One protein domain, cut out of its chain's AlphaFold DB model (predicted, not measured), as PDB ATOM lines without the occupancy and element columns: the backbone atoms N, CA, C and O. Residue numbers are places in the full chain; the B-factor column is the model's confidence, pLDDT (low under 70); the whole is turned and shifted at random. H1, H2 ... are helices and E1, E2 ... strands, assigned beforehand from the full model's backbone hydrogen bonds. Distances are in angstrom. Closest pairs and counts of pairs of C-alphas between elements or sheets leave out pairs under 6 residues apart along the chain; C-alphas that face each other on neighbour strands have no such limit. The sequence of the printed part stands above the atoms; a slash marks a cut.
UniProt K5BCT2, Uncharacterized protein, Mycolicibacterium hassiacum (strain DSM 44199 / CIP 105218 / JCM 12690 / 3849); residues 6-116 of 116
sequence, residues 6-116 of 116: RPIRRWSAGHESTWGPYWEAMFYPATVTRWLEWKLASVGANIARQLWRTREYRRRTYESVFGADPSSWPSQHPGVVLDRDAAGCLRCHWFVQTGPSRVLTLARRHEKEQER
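Overview. This is residues 6 to 116 of the 116 residues of an uncharacterized protein of Mycolicibacterium hassiacum (strain DSM 44199 / CIP 105218 / JCM 12690 / 3849) (UniProt K5BCT2). What is the main picture? One long helix, H2, runs the length of the domain, and a small sheet, E2 E3 E4, packs on part of it, with helix H3 covering the sheet's opposite face. The short helix H1 packs on H2 and on strand E4, while the short strand E1 lies far from the sheet. What is it built of? The printed part has 111 residues with three named helices and four named strands, in the order H1 E1 H2 E2 E3 E4 H3, and its class is mixed, helices and strands. The sheet, in the order E2 E3 E4, is antiparallel and a meander, each strand the antiparallel neighbour of the one before; with H1 and H2 on one face and H3 on the other there are three layers. The whole is compact, with a radius of gyration of the C-alphas of 15.0 A, and elongated, spanning 47 by 28 by 24 A.

Arrangement. What comes first along the printed part? Residues 6 to 7 pair, antiparallel, with residues 31 to 32 of E1, residues 31 to 33, which pairs with no named strand. H1, residues 20 to 27, touches H2, residues 34 to 66, with residues 40 to 52 of H2 alone; they run opposite ways at a steep tilt of 51 degrees, and their closest C-alphas, those of Trp 23 and Ala 48, are 5.2 A apart. How are the sheet's strands joined? E2, residues 79 to 83, and E3, residues 86 to 89, form an antiparallel hairpin, with N 80 and O 88 at 2.8 A, within hydrogen-bond range. E3 and E4, residues 95 to 97, form another, with N 87 and O 96 at 2.9 A, also within range. Which helices are on the sheet? H1 is on it, its C-alpha of Tyr 22 being 6.1 A from that of Phe 95, the closest pair of H1 and E4. H2 is over E2 and E3 at a height over the sheet of 8.5 A, slantwise to the strands at 46 degrees to E2 on the local plane; the closest C-alphas of H2 and E2 are those of Thr 54 and Leu 82, 6.3 A apart. H3, residues 103 to 114, is on the opposite face from H2 at a height of 7.2 A, along the strands at 18 degrees to E3 on the local plane, and its closest C-alphas to E2 are those of Ala 107 and Gly 79, 4.5 A apart. How do the helix backbones run? Every O i to N i+4 pair is within hydrogen-bond range in H1 and H3, and 28 of 29 are in H2.

Along the chain. Where do the helices lie? H1, residues 20 to 27, begins at C-alpha 20 (-13.494, 13.387, 81.262) and is 10.7 A long. H2, residues 34 to 66, is 46.2 A long, with a kink of 27 degrees near residue 42. H3, residues 103 to 114, is 17.0 A long and ends at C-alpha 114 (6.642, 19.144, 78.342). And the strands? E1 has residues 31 to 33, E2 residues 79 to 83 over 12.4 A, E3 residues 86 to 89 over 10.8 A, and E4 residues 95 to 97.

Size, cuts and confidence. How far does it reach? The two C-alphas farthest apart, those of Arg 34 and Ser 72, are 47.3 A apart. Which links are long? The link from H2 to E2, with 12 residues, is long; the others are tight, and the printed part has no cut. Where is confidence low? The mean pLDDT of the printed part is 92.9, and residue 116, the chain's last, is under 70.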
ATOM      1  N   ARG A   6     -20.902  -4.135  72.140       86.75
ATOM      2  CA  ARG A   6     -21.041  -2.875  71.410       86.75
ATOM      3  C   ARG A   6     -19.933  -1.893  71.786       86.75
ATOM      4  O   ARG A   6     -19.361  -2.037  72.873       86.75
ATOM      5  N   PRO A   7     -19.629  -0.905  70.931       88.19
ATOM      6  CA  PRO A   7     -18.742   0.187  71.302       88.19
ATOM      7  C   PRO A   7     -19.258   0.889  72.557       88.19
ATOM      8  O   PRO A   7     -20.458   1.144  72.689       88.19
ATOM      9  N   ILE A   8     -18.357   1.176  73.491       87.31
ATOM     10  CA  ILE A   8     -18.699   1.907  74.705       87.31
ATOM     11  C   ILE A   8     -19.101   3.347  74.360       87.31
ATOM     12  O   ILE A   8     -18.426   4.029  73.589       87.31
ATOM     13  N   ARG A   9     -20.199   3.832  74.947       86.25
ATOM     14  CA  ARG A   9     -20.544   5.257  74.880       86.25
ATOM     15  C   ARG A   9     -19.485   6.099  75.587       86.25
ATOM     16  O   ARG A   9     -18.994   5.720  76.648       86.25
ATOM     17  N   ARG A  10     -19.188   7.276  75.039       86.56
ATOM     18  CA  ARG A  10     -18.297   8.261  75.665       86.56
ATOM     19  C   ARG A  10     -19.019   8.962  76.821       86.56
ATOM     20  O   ARG A  10     -19.599  10.028  76.649       86.56
ATOM     21  N   TRP A  11     -19.003   8.344  78.001       84.88
ATOM     22  CA  TRP A  11     -19.666   8.869  79.206       84.88
ATOM     23  C   TRP A  11     -18.998  10.123  79.789       84.88
ATOM     24  O   TRP A  11     -19.569  10.768  80.665       84.88
ATOM     25  N   SER A  12     -17.810  10.474  79.299       87.88
ATOM     26  CA  SER A  12     -17.074  11.702  79.611       87.88
ATOM     27  C   SER A  12     -17.512  12.934  78.807       87.88
ATOM     28  O   SER A  12     -16.976  14.013  79.052       87.88
ATOM     29  N   ALA A  13     -18.434  12.802  77.845       87.12
ATOM     30  CA  ALA A  13     -18.870  13.923  77.010       87.12
ATOM     31  C   ALA A  13     -19.432  15.079  77.865       87.12
ATOM     32  O   ALA A  13     -20.239  14.845  78.765       87.12
ATOM     33  N   GLY A  14     -18.995  16.311  77.592       90.38
ATOM     34  CA  GLY A  14     -19.320  17.502  78.386       90.38
ATOM     35  C   GLY A  14     -18.446  17.704  79.633       90.38
ATOM     36  O   GLY A  14     -18.686  18.624  80.415       90.38
ATOM     37  N   HIS A  15     -17.442  16.847  79.851       91.06
ATOM     38  CA  HIS A  15     -16.496  16.933  80.968       91.06
ATOM     39  C   HIS A  15     -15.033  17.004  80.506       91.06
ATOM     40  O   HIS A  15     -14.123  16.643  81.258       91.06
ATOM     41  N   GLU A  16     -14.797  17.497  79.291       92.12
ATOM     42  CA  GLU A  16     -13.486  17.584  78.636       92.12
ATOM     43  C   GLU A  16     -12.491  18.436  79.436       92.12
ATOM     44  O   GLU A  16     -11.286  18.177  79.427       92.12
ATOM     45  N   SER A  17     -13.004  19.434  80.160       90.44
ATOM     46  CA  SER A  17     -12.219  20.338  81.000       90.44
ATOM     47  C   SER A  17     -12.028  19.863  82.447       90.44
ATOM     48  O   SER A  17     -11.467  20.591  83.262       90.44
ATOM     49  N   THR A  18     -12.529  18.673  82.797       93.44
ATOM     50  CA  THR A  18     -12.478  18.148  84.170       93.44
ATOM     51  C   THR A  18     -12.027  16.683  84.197       93.44
ATOM     52  O   THR A  18     -10.936  16.350  83.754       93.44
ATOM     53  N   TRP A  19     -12.856  15.774  84.708       95.31
ATOM     54  CA  TRP A  19     -12.530  14.357  84.879       95.31
ATOM     55  C   TRP A  19     -12.677  13.532  83.590       95.31
ATOM     56  O   TRP A  19     -12.294  12.363  83.572       95.31
ATOM     57  N   GLY A  20     -13.232  14.098  82.515       94.19
ATOM     58  CA  GLY A  20     -13.494  13.387  81.262       94.19
ATOM     59  C   GLY A  20     -12.260  12.700  80.655       94.19
ATOM     60  O   GLY A  20     -12.332  11.498  80.388       94.19
ATOM     61  N   PRO A  21     -11.107  13.388  80.535       94.38
ATOM     62  CA  PRO A  21      -9.860  12.792  80.046       94.38
ATOM     63  C   PRO A  21      -9.383  11.573  80.853       94.38
ATOM     64  O   PRO A  21      -8.784  10.658  80.296       94.38
ATOM     65  N   TYR A  22      -9.692  11.516  82.152       95.25
ATOM     66  CA  TYR A  22      -9.319  10.394  83.017       95.25
ATOM     67  C   TYR A  22     -10.159   9.163  82.688       95.25
ATOM     68  O   TYR A  22      -9.638   8.055  82.580       95.25
ATOM     69  N   TRP A  23     -11.468   9.357  82.510       94.56
ATOM     70  CA  TRP A  23     -12.369   8.277  82.117       94.56
ATOM     71  C   TRP A  23     -11.995   7.716  80.742       94.56
ATOM     72  O   TRP A  23     -11.971   6.502  80.558       94.56
ATOM     73  N   GLU A  24     -11.645   8.590  79.798       92.94
ATOM     74  CA  GLU A  24     -11.222   8.187  78.454       92.94
ATOM     75  C   GLU A  24      -9.939   7.373  78.477       92.94
ATOM     76  O   GLU A  24      -9.909   6.284  77.916       92.94
ATOM     77  N   ALA A  25      -8.919   7.848  79.185       92.00
ATOM     78  CA  ALA A  25      -7.651   7.144  79.301       92.00
ATOM     79  C   ALA A  25      -7.780   5.756  79.957       92.00
ATOM     80  O   ALA A  25      -6.995   4.863  79.647       92.00
ATOM     81  N   MET A  26      -8.752   5.558  80.856       92.06
ATOM     82  CA  MET A  26      -8.976   4.262  81.509       92.06
ATOM     83  C   MET A  26      -9.835   3.300  80.682       92.06
ATOM     84  O   MET A  26      -9.624   2.089  80.739       92.06
ATOM     85  N   PHE A  27     -10.843   3.805  79.964       90.25
ATOM     86  CA  PHE A  27     -11.939   2.961  79.468       90.25
ATOM     87  C   PHE A  27     -12.249   3.108  77.975       90.25
ATOM     88  O   PHE A  27     -13.093   2.361  77.472       90.25
ATOM     89  N   TYR A  28     -11.612   4.041  77.259       84.62
ATOM     90  CA  TYR A  28     -11.918   4.335  75.859       84.62
ATOM     91  C   TYR A  28     -10.693   4.201  74.930       84.62
ATOM     92  O   TYR A  28      -9.599   4.618  75.301       84.62
ATOM     93  N   PRO A  29     -10.870   3.713  73.684       84.94
ATOM     94  CA  PRO A  29     -12.045   3.016  73.154       84.94
ATOM     95  C   PRO A  29     -12.105   1.555  73.631       84.94
ATOM     96  O   PRO A  29     -11.081   0.888  73.759       84.94
ATOM     97  N   ALA A  30     -13.311   1.025  73.846       85.62
ATOM     98  CA  ALA A  30     -13.513  -0.382  74.196       85.62
ATOM     99  C   ALA A  30     -14.833  -0.935  73.640       85.62
ATOM    100  O   ALA A  30     -15.823  -0.216  73.498       85.62
ATOM    101  N   THR A  31     -14.857  -2.243  73.388       91.50
ATOM    102  CA  THR A  31     -16.063  -2.984  72.999       91.50
ATOM    103  C   THR A  31     -16.545  -3.803  74.190       91.50
ATOM    104  O   THR A  31     -15.865  -4.724  74.646       91.50
ATOM    105  N   VAL A  32     -17.719  -3.462  74.718       89.50
ATOM    106  CA  VAL A  32     -18.199  -3.925  76.024       89.50
ATOM    107  C   VAL A  32     -19.589  -4.548  75.932       89.50
ATOM    108  O   VAL A  32     -20.352  -4.312  74.999       89.50
ATOM    109  N   THR A  33     -19.934  -5.365  76.926       92.12
ATOM    110  CA  THR A  33     -21.320  -5.829  77.103       92.12
ATOM    111  C   THR A  33     -22.173  -4.728  77.737       92.12
ATOM    112  O   THR A  33     -21.646  -3.873  78.448       92.12
ATOM    113  N   ARG A  34     -23.502  -4.794  77.578       88.31
ATOM    114  CA  ARG A  34     -24.442  -3.824  78.181       88.31
ATOM    115  C   ARG A  34     -24.270  -3.665  79.697       88.31
ATOM    116  O   ARG A  34     -24.357  -2.561  80.221       88.31
ATOM    117  N   TRP A  35     -24.019  -4.766  80.405       89.19
ATOM    118  CA  TRP A  35     -23.792  -4.735  81.853       89.19
ATOM    119  C   TRP A  35     -22.481  -4.036  82.219       89.19
ATOM    120  O   TRP A  35     -22.452  -3.232  83.149       89.19
ATOM    121  N   LEU A  36     -21.403  -4.314  81.479       90.00
ATOM    122  CA  LEU A  36     -20.120  -3.657  81.716       90.00
ATOM    123  C   LEU A  36     -20.208  -2.162  81.398       90.00
ATOM    124  O   LEU A  36     -19.701  -1.353  82.160       90.00
ATOM    125  N   GLU A  37     -20.917  -1.783  80.340       90.56
ATOM    126  CA  GLU A  37     -21.145  -0.374  80.029       90.56
ATOM    127  C   GLU A  37     -21.887   0.363  81.145       90.56
ATOM    128  O   GLU A  37     -21.466   1.445  81.542       90.56
ATOM    129  N   TRP A  38     -22.945  -0.233  81.703       89.38
ATOM    130  CA  TRP A  38     -23.641   0.343  82.855       89.38
ATOM    131  C   TRP A  38     -22.706   0.517  84.067       89.38
ATOM    132  O   TRP A  38     -22.750   1.543  84.750       89.38
ATOM    133  N   LYS A  39     -21.802  -0.442  84.311       90.88
ATOM    134  CA  LYS A  39     -20.776  -0.313  85.358       90.88
ATOM    135  C   LYS A  39     -19.774   0.805  85.073       90.88
ATOM    136  O   LYS A  39     -19.407   1.534  85.989       90.88
ATOM    137  N   LEU A  40     -19.332   0.960  83.830       91.25
ATOM    138  CA  LEU A  40     -18.380   2.007  83.454       91.25
ATOM    139  C   LEU A  40     -19.009   3.406  83.500       91.25
ATOM    140  O   LEU A  40     -18.338   4.360  83.895       91.25
ATOM    141  N   ALA A  41     -20.304   3.513  83.192       88.19
ATOM    142  CA  ALA A  41     -21.085   4.742  83.325       88.19
ATOM    143  C   ALA A  41     -21.225   5.209  84.784       88.19
ATOM    144  O   ALA A  41     -21.284   6.404  85.056       88.19
ATOM    145  N   SER A  42     -21.286   4.265  85.726       91.31
ATOM    146  CA  SER A  42     -21.488   4.536  87.152       91.31
ATOM    147  C   SER A  42     -20.165   4.529  87.920       91.31
ATOM    148  O   SER A  42     -19.617   5.579  88.258       91.31
ATOM    149  N   VAL A  43     -19.625   3.339  88.168       93.62
ATOM    150  CA  VAL A  43     -18.397   3.123  88.940       93.62
ATOM    151  C   VAL A  43     -17.191   3.730  88.227       93.62
ATOM    152  O   VAL A  43     -16.421   4.449  88.856       93.62
ATOM    153  N   GLY A  44     -17.055   3.511  86.915       92.44
ATOM    154  CA  GLY A  44     -15.940   4.066  86.137       92.44
ATOM    155  C   GLY A  44     -15.903   5.598  86.175       92.44
ATOM    156  O   GLY A  44     -14.858   6.192  86.440       92.44
ATOM    157  N   ALA A  45     -17.057   6.250  85.997       93.94
ATOM    158  CA  ALA A  45     -17.174   7.705  86.119       93.94
ATOM    159  C   ALA A  45     -16.844   8.203  87.536       93.94
ATOM    160  O   ALA A  45     -16.177   9.224  87.693       93.94
ATOM    161  N   ASN A  46     -17.257   7.478  88.580       95.69
ATOM    162  CA  ASN A  46     -16.927   7.841  89.959       95.69
ATOM    163  C   ASN A  46     -15.426   7.726  90.257       95.69
ATOM    164  O   ASN A  46     -14.882   8.621  90.902       95.69
ATOM    165  N   ILE A  47     -14.749   6.695  89.744       95.44
ATOM    166  CA  ILE A  47     -13.289   6.557  89.861       95.44
ATOM    167  C   ILE A  47     -12.589   7.741  89.178       95.44
ATOM    168  O   ILE A  47     -11.755   8.400  89.797       95.44
ATOM    169  N   ALA A  48     -12.979   8.079  87.945       96.06
ATOM    170  CA  ALA A  48     -12.404   9.213  87.216       96.06
ATOM    171  C   ALA A  48     -12.593  10.546  87.963       96.06
ATOM    172  O   ALA A  48     -11.649  11.324  88.112       96.06
ATOM    173  N   ARG A  49     -13.794  10.791  88.504       96.75
ATOM    174  CA  ARG A  49     -14.081  11.975  89.332       96.75
ATOM    175  C   ARG A  49     -13.227  12.020  90.593       96.75
ATOM    176  O   ARG A  49     -12.767  13.095  90.967       96.75
ATOM    177  N   GLN A  50     -13.033  10.882  91.255       97.19
ATOM    178  CA  GLN A  50     -12.221  10.816  92.465       97.19
ATOM    179  C   GLN A  50     -10.757  11.147  92.167       97.19
ATOM    180  O   GLN A  50     -10.174  11.984  92.852       97.19
ATOM    181  N   LEU A  51     -10.185  10.564  91.112       97.38
ATOM    182  CA  LEU A  51      -8.813  10.851  90.687       97.38
ATOM    183  C   LEU A  51      -8.629  12.327  90.307       97.38
ATOM    184  O   LEU A  51      -7.652  12.948  90.723       97.38
ATOM    185  N   TRP A  52      -9.602  12.915  89.608       97.00
ATOM    186  CA  TRP A  52      -9.609  14.348  89.310       97.00
ATOM    187  C   TRP A  52      -9.621  15.213  90.577       97.00
ATOM    188  O   TRP A  52      -8.837  16.149  90.700       97.00
ATOM    189  N   ARG A  53     -10.470  14.888  91.560       97.69
ATOM    190  CA  ARG A  53     -10.501  15.606  92.848       97.69
ATOM    191  C   ARG A  53      -9.166  15.507  93.581       97.69
ATOM    192  O   ARG A  53      -8.697  16.511  94.109       97.69
ATOM    193  N   THR A  54      -8.538  14.332  93.579       97.75
ATOM    194  CA  THR A  54      -7.200  14.143  94.152       97.75
ATOM    195  C   THR A  54      -6.162  15.005  93.437       97.75
ATOM    196  O   THR A  54      -5.322  15.623  94.094       97.75
ATOM    197  N   ARG A  55      -6.230  15.097  92.104       97.69
ATOM    198  CA  ARG A  55      -5.370  15.987  91.319       97.69
ATOM    199  C   ARG A  55      -5.579  17.446  91.706       97.69
ATOM    200  O   ARG A  55      -4.601  18.131  91.974       97.69
ATOM    201  N   GLU A  56      -6.823  17.905  91.799       97.75
ATOM    202  CA  GLU A  56      -7.138  19.289  92.172       97.75
ATOM    203  C   GLU A  56      -6.702  19.639  93.592       97.75
ATOM    204  O   GLU A  56      -6.167  20.720  93.829       97.75
ATOM    205  N   TYR A  57      -6.864  18.714  94.536       97.69
ATOM    206  CA  TYR A  57      -6.349  18.882  95.891       97.69
ATOM    207  C   TYR A  57      -4.824  19.078  95.897       97.69
ATOM    208  O   TYR A  57      -4.301  19.995  96.535       97.69
ATOM    209  N   ARG A  58      -4.100  18.254  95.134       97.31
ATOM    210  CA  ARG A  58      -2.639  18.355  95.023       97.31
ATOM    211  C   ARG A  58      -2.196  19.597  94.268       97.31
ATOM    212  O   ARG A  58      -1.211  20.198  94.675       97.31
ATOM    213  N   ARG A  59      -2.935  20.012  93.235       97.00
ATOM    214  CA  ARG A  59      -2.703  21.278  92.532       97.00
ATOM    215  C   ARG A  59      -2.769  22.443  93.509       97.00
ATOM    216  O   ARG A  59      -1.812  23.194  93.597       97.00
ATOM    217  N   ARG A  60      -3.832  22.531  94.311       97.56
ATOM    218  CA  ARG A  60      -3.979  23.585  95.331       97.56
ATOM    219  C   ARG A  60      -2.867  23.553  96.376       97.56
ATOM    220  O   ARG A  60      -2.399  24.594  96.816       97.56
ATOM    221  N   THR A  61      -2.427  22.355  96.760       97.06
ATOM    222  CA  THR A  61      -1.284  22.196  97.670       97.06
ATOM    223  C   THR A  61      -0.003  22.728  97.025       97.06
ATOM    224  O   THR A  61       0.734  23.479  97.652       97.06
ATOM    225  N   TYR A  62       0.240  22.407  95.756       96.06
ATOM    226  CA  TYR A  62       1.388  22.906  95.004       96.06
ATOM    227  C   TYR A  62       1.345  24.434  94.841       96.06
ATOM    228  O   TYR A  62       2.332  25.112  95.106       96.06
ATOM    229  N   GLU A  63       0.174  24.980  94.515       97.38
ATOM    230  CA  GLU A  63      -0.079  26.423  94.415       97.38
ATOM    231  C   GLU A  63       0.153  27.155  95.737       97.38
ATOM    232  O   GLU A  63       0.674  28.265  95.741       97.38
ATOM    233  N   SER A  64      -0.176  26.536  96.876       97.44
ATOM    234  CA  SER A  64       0.102  27.133  98.189       97.44
ATOM    235  C   SER A  64       1.596  27.272  98.496       97.44
ATOM    236  O   SER A  64       1.963  28.094  99.331       97.44
ATOM    237  N   VAL A  65       2.453  26.498  97.820       97.31
ATOM    238  CA  VAL A  65       3.912  26.523  98.004       97.31
ATOM    239  C   VAL A  65       4.596  27.397  96.951       97.31
ATOM    240  O   VAL A  65       5.495  28.160  97.286       97.31
ATOM    241  N   PHE A  66       4.176  27.298  95.686       96.38
ATOM    242  CA  PHE A  66       4.856  27.931  94.545       96.38
ATOM    243  C   PHE A  66       4.073  29.082  93.897       96.38
ATOM    244  O   PHE A  66       4.525  29.650  92.903       96.38
ATOM    245  N   GLY A  67       2.917  29.440  94.458       96.31
ATOM    246  CA  GLY A  67       2.026  30.474  93.940       96.31
ATOM    247  C   GLY A  67       0.968  29.936  92.974       96.31
ATOM    248  O   GLY A  67       1.087  28.850  92.407       96.31
ATOM    249  N   ALA A  68      -0.097  30.718  92.782       95.00
ATOM    250  CA  ALA A  68      -1.215  30.354  91.911       95.00
ATOM    251  C   ALA A  68      -0.904  30.494  90.412       95.00
ATOM    252  O   ALA A  68      -1.657  29.968  89.597       95.00
ATOM    253  N   ASP A  69       0.165  31.207  90.048       94.56
ATOM    254  CA  ASP A  69       0.589  31.390  88.661       94.56
ATOM    255  C   ASP A  69       1.398  30.172  88.180       94.56
ATOM    256  O   ASP A  69       2.524  29.963  88.639       94.56
ATOM    257  N   PRO A  70       0.880  29.364  87.235       91.62
ATOM    258  CA  PRO A  70       1.599  28.194  86.746       91.62
ATOM    259  C   PRO A  70       2.872  28.529  85.970       91.62
ATOM    260  O   PRO A  70       3.720  27.657  85.800       91.62
ATOM    261  N   SER A  71       3.011  29.764  85.474       92.00
ATOM    262  CA  SER A  71       4.210  30.190  84.751       92.00
ATOM    263  C   SER A  71       5.414  30.374  85.677       92.00
ATOM    264  O   SER A  71       6.544  30.157  85.243       92.00
ATOM    265  N   SER A  72       5.187  30.656  86.964       92.12
ATOM    266  CA  SER A  72       6.242  30.789  87.974       92.12
ATOM    267  C   SER A  72       6.587  29.477  88.684       92.12
ATOM    268  O   SER A  72       7.446  29.465  89.567       92.12
ATOM    269  N   TRP A  73       5.921  28.370  88.345       94.75
ATOM    270  CA  TRP A  73       6.195  27.079  88.970       94.75
ATOM    271  C   TRP A  73       7.582  26.537  88.585       94.75
ATOM    272  O   TRP A  73       7.976  26.649  87.420       94.75
ATOM    273  N   PRO A  74       8.297  25.871  89.517       93.62
ATOM    274  CA  PRO A  74       9.603  25.269  89.235       93.62
ATOM    275  C   PRO A  74       9.581  24.256  88.088       93.62
ATOM    276  O   PRO A  74      10.502  24.225  87.281       93.62
ATOM    277  N   SER A  75       8.524  23.441  88.016       93.25
ATOM    278  CA  SER A  75       8.213  22.643  86.831       93.25
ATOM    279  C   SER A  75       6.902  23.138  86.249       93.25
ATOM    280  O   SER A  75       5.912  23.317  86.961       93.25
ATOM    281  N   GLN A  76       6.889  23.342  84.935       93.25
ATOM    282  CA  GLN A  76       5.713  23.840  84.236       93.25
ATOM    283  C   GLN A  76       4.612  22.779  84.149       93.25
ATOM    284  O   GLN A  76       3.443  23.140  84.074       93.25
ATOM    285  N   HIS A  77       4.950  21.486  84.194       95.75
ATOM    286  CA  HIS A  77       3.993  20.379  84.099       95.75
ATOM    287  C   HIS A  77       4.186  19.332  85.210       95.75
ATOM    288  O   HIS A  77       4.428  18.168  84.892       95.75
ATOM    289  N   PRO A  78       4.020  19.692  86.503       96.25
ATOM    290  CA  PRO A  78       4.333  18.792  87.611       96.25
ATOM    291  C   PRO A  78       3.516  17.497  87.540       96.25
ATOM    292  O   PRO A  78       2.281  17.512  87.594       96.25
ATOM    293  N   GLY A  79       4.210  16.374  87.418       96.06
ATOM    294  CA  GLY A  79       3.675  15.026  87.373       96.06
ATOM    295  C   GLY A  79       3.565  14.450  88.780       96.06
ATOM    296  O   GLY A  79       4.537  14.344  89.522       96.06
ATOM    297  N   VAL A  80       2.366  14.015  89.158       95.75
ATOM    298  CA  VAL A  80       2.086  13.491  90.499       95.75
ATOM    299  C   VAL A  80       1.443  12.112  90.443       95.75
ATOM    300  O   VAL A  80       0.634  11.813  89.569       95.75
ATOM    301  N   VAL A  81       1.770  11.265  91.420       95.81
ATOM    302  CA  VAL A  81       1.183   9.923  91.580       95.81
ATOM    303  C   VAL A  81      -0.134  10.023  92.340       95.81
ATOM    304  O   VAL A  81      -0.107  10.127  93.560       95.81
ATOM    305  N   LEU A  82      -1.273  10.031  91.659       96.00
ATOM    306  CA  LEU A  82      -2.602  10.263  92.236       96.00
ATOM    307  C   LEU A  82      -3.112   9.105  93.102       96.00
ATOM    308  O   LEU A  82      -3.758   9.359  94.116       96.00
ATOM    309  N   ASP A  83      -2.791   7.873  92.720       94.75
ATOM    310  CA  ASP A  83      -3.103   6.637  93.447       94.75
ATOM    311  C   ASP A  83      -1.985   5.606  93.194       94.75
ATOM    312  O   ASP A  83      -1.044   5.884  92.448       94.75
ATOM    313  N   ARG A  84      -2.070   4.412  93.791       91.12
ATOM    314  CA  ARG A  84      -1.064   3.340  93.699       91.12
ATOM    315  C   ARG A  84      -0.637   3.030  92.260       91.12
ATOM    316  O   ARG A  84       0.517   2.668  92.037       91.12
ATOM    317  N   ASP A  85      -1.555   3.139  91.310       94.50
ATOM    318  CA  ASP A  85      -1.375   2.792  89.901       94.50
ATOM    319  C   ASP A  85      -1.761   3.945  88.952       94.50
ATOM    320  O   ASP A  85      -1.919   3.743  87.752       94.50
ATOM    321  N   ALA A  86      -1.910   5.170  89.459       96.00
ATOM    322  CA  ALA A  86      -2.377   6.299  88.660       96.00
ATOM    323  C   ALA A  86      -1.479   7.525  88.820       96.00
ATOM    324  O   ALA A  86      -1.104   7.896  89.932       96.00
ATOM    325  N   ALA A  87      -1.173   8.197  87.712       97.00
ATOM    326  CA  ALA A  87      -0.473   9.476  87.696       97.00
ATOM    327  C   ALA A  87      -1.217  10.501  86.843       97.00
ATOM    328  O   ALA A  87      -1.928  10.147  85.905       97.00
ATOM    329  N   GLY A  88      -1.025  11.777  87.163       97.00
ATOM    330  CA  GLY A  88      -1.556  12.888  86.384       97.00
ATOM    331  C   GLY A  88      -0.701  14.144  86.505       97.00
ATOM    332  O   GLY A  88       0.184  14.223  87.354       97.00
ATOM    333  N   CYS A  89      -0.966  15.119  85.643       97.44
ATOM    334  CA  CYS A  89      -0.281  16.412  85.635       97.44
ATOM    335  C   CYS A  89      -1.091  17.457  86.411       97.44
ATOM    336  O   CYS A  89      -2.315  17.512  86.280       97.44
ATOM    337  N   LEU A  90      -0.424  18.313  87.188       96.88
ATOM    338  CA  LEU A  90      -1.053  19.411  87.931       96.88
ATOM    339  C   LEU A  90      -1.404  20.631  87.069       96.88
ATOM    340  O   LEU A  90      -2.197  21.459  87.511       96.88
ATOM    341  N   ARG A  91      -0.887  20.727  85.836       94.88
ATOM    342  CA  ARG A  91      -1.224  21.813  84.900       94.88
ATOM    343  C   ARG A  91      -2.220  21.396  83.828       94.88
ATOM    344  O   ARG A  91      -3.312  21.951  83.774       94.88
ATOM    345  N   CYS A  92      -1.891  20.393  83.017       94.44
ATOM    346  CA  CYS A  92      -2.766  19.906  81.948       94.44
ATOM    347  C   CYS A  92      -3.602  18.689  82.387       94.44
ATOM    348  O   CYS A  92      -3.528  18.247  83.536       94.44
ATOM    349  N   HIS A  93      -4.408  18.139  81.473       94.75
ATOM    350  CA  HIS A  93      -5.263  16.972  81.737       94.75
ATOM    351  C   HIS A  93      -4.575  15.631  81.467       94.75
ATOM    352  O   HIS A  93      -5.250  14.607  81.361       94.75
ATOM    353  N   TRP A  94      -3.244  15.621  81.347       95.81
ATOM    354  CA  TRP A  94      -2.503  14.377  81.195       95.81
ATOM    355  C   TRP A  94      -2.755  13.452  82.387       95.81
ATOM    356  O   TRP A  94      -2.705  13.873  83.548       95.81
ATOM    357  N   PHE A  95      -3.022  12.190  82.070       96.44
ATOM    358  CA  PHE A  95      -3.307  11.128  83.016       96.44
ATOM    359  C   PHE A  95      -2.843   9.791  82.445       96.44
ATOM    360  O   PHE A  95      -2.942   9.545  81.241       96.44
ATOM    361  N   VAL A  96      -2.384   8.903  83.322       95.00
ATOM    362  CA  VAL A  96      -2.114   7.509  82.984       95.00
ATOM    363  C   VAL A  96      -2.471   6.604  84.156       95.00
ATOM    364  O   VAL A  96      -2.137   6.904  85.303       95.00
ATOM    365  N   GLN A  97      -3.097   5.467  83.856       93.00
ATOM    366  CA  GLN A  97      -3.224   4.352  84.788       93.00
ATOM    367  C   GLN A  97      -2.286   3.231  84.337       93.00
ATOM    368  O   GLN A  97      -2.354   2.745  83.208       93.00
ATOM    369  N   THR A  98      -1.343   2.861  85.193       90.00
ATOM    370  CA  THR A  98      -0.326   1.848  84.926       90.00
ATOM    371  C   THR A  98       0.100   1.177  86.224       90.00
ATOM    372  O   THR A  98      -0.040   1.746  87.295       90.00
ATOM    373  N   GLY A  99       0.695  -0.011  86.148       88.69
ATOM    374  CA  GLY A  99       1.132  -0.722  87.348       88.69
ATOM    375  C   GLY A  99       2.051   0.114  88.269       88.69
ATOM    376  O   GLY A  99       2.791   0.983  87.790       88.69
ATOM    377  N   PRO A 100       2.086  -0.186  89.583       89.19
ATOM    378  CA  PRO A 100       2.768   0.645  90.584       89.19
ATOM    379  C   PRO A 100       4.265   0.853  90.324       89.19
ATOM    380  O   PRO A 100       4.839   1.863  90.715       89.19
ATOM    381  N   SER A 101       4.910  -0.084  89.626       90.69
ATOM    382  CA  SER A 101       6.330  -0.003  89.274       90.69
ATOM    383  C   SER A 101       6.652   1.065  88.224       90.69
ATOM    384  O   SER A 101       7.809   1.458  88.092       90.69
ATOM    385  N   ARG A 102       5.660   1.535  87.456       93.25
ATOM    386  CA  ARG A 102       5.869   2.449  86.319       93.25
ATOM    387  C   ARG A 102       5.296   3.842  86.543       93.25
ATOM    388  O   ARG A 102       5.727   4.772  85.866       93.25
ATOM    389  N   VAL A 103       4.357   3.990  87.474       94.25
ATOM    390  CA  VAL A 103       3.560   5.214  87.655       94.25
ATOM    391  C   VAL A 103       4.424   6.459  87.887       94.25
ATOM    392  O   VAL A 103       4.264   7.460  87.190       94.25
ATOM    393  N   LEU A 104       5.419   6.373  88.775       93.56
ATOM    394  CA  LEU A 104       6.331   7.484  89.064       93.56
ATOM    395  C   LEU A 104       7.247   7.804  87.875       93.56
ATOM    396  O   LEU A 104       7.496   8.969  87.571       93.56
ATOM    397  N   THR A 105       7.736   6.774  87.183       95.69
ATOM    398  CA  THR A 105       8.592   6.940  86.004       95.69
ATOM    399  C   THR A 105       7.851   7.653  84.877       95.69
ATOM    400  O   THR A 105       8.420   8.538  84.245       95.69
ATOM    401  N   LEU A 106       6.581   7.311  84.639       95.62
ATOM    402  CA  LEU A 106       5.769   7.972  83.616       95.62
ATOM    403  C   LEU A 106       5.437   9.421  83.985       95.62
ATOM    404  O   LEU A 106       5.495  10.274  83.105       95.62
ATOM    405  N   ALA A 107       5.154   9.708  85.259       94.81
ATOM    406  CA  ALA A 107       4.931  11.076  85.731       94.81
ATOM    407  C   ALA A 107       6.153  11.974  85.466       94.81
ATOM    408  O   ALA A 107       6.027  13.022  84.842       94.81
ATOM    409  N   ARG A 108       7.350  11.505  85.838       93.94
ATOM    410  CA  ARG A 108       8.613  12.222  85.584       93.94
ATOM    411  C   ARG A 108       8.939  12.355  84.103       93.94
ATOM    412  O   ARG A 108       9.568  13.319  83.682       93.94
ATOM    413  N   ARG A 109       8.577  11.353  83.298       95.56
ATOM    414  CA  ARG A 109       8.773  11.425  81.850       95.56
ATOM    415  C   ARG A 109       7.895  12.518  81.246       95.56
ATOM    416  O   ARG A 109       8.395  13.287  80.439       95.56
ATOM    417  N   HIS A 110       6.635  12.602  81.674       95.38
ATOM    418  CA  HIS A 110       5.722  13.646  81.227       95.38
ATOM    419  C   HIS A 110       6.264  15.047  81.534       95.38
ATOM    420  O   HIS A 110       6.300  15.866  80.627       95.38
ATOM    421  N   GLU A 111       6.750  15.292  82.757       94.12
ATOM    422  CA  GLU A 111       7.397  16.567  83.127       94.12
ATOM    423  C   GLU A 111       8.476  16.962  82.105       94.12
ATOM    424  O   GLU A 111       8.390  18.012  81.476       94.12
ATOM    425  N   LYS A 112       9.429  16.060  81.847       92.62
ATOM    426  CA  LYS A 112      10.553  16.307  80.928       92.62
ATOM    427  C   LYS A 112      10.135  16.513  79.476       92.62
ATOM    428  O   LYS A 112      10.777  17.268  78.756       92.62
ATOM    429  N   GLU A 113       9.116  15.790  79.016       92.81
ATOM    430  CA  GLU A 113       8.615  15.900  77.642       92.81
ATOM    431  C   GLU A 113       7.897  17.231  77.395       92.81
ATOM    432  O   GLU A 113       7.847  17.672  76.254       92.81
ATOM    433  N   GLN A 114       7.345  17.859  78.436       89.31
ATOM    434  CA  GLN A 114       6.642  19.144  78.342       89.31
ATOM    435  C   GLN A 114       7.538  20.361  78.633       89.31
ATOM    436  O   GLN A 114       7.111  21.493  78.433       89.31
ATOM    437  N   GLU A 115       8.758  20.140  79.127       80.81
ATOM    438  CA  GLU A 115       9.775  21.180  79.355       80.81
ATOM    439  C   GLU A 115      10.685  21.411  78.132       80.81
ATOM    440  O   GLU A 115      11.510  22.326  78.148       80.81
ATOM    441  N   ARG A 116      10.558  20.580  77.088       65.25
ATOM    442  CA  ARG A 116      11.260  20.722  75.802       65.25
ATOM    443  C   ARG A 116      10.459  21.562  74.821       65.25
ATOM    444  O   ARG A 116      11.124  22.291  74.055       65.25
TER     445      ARG A 116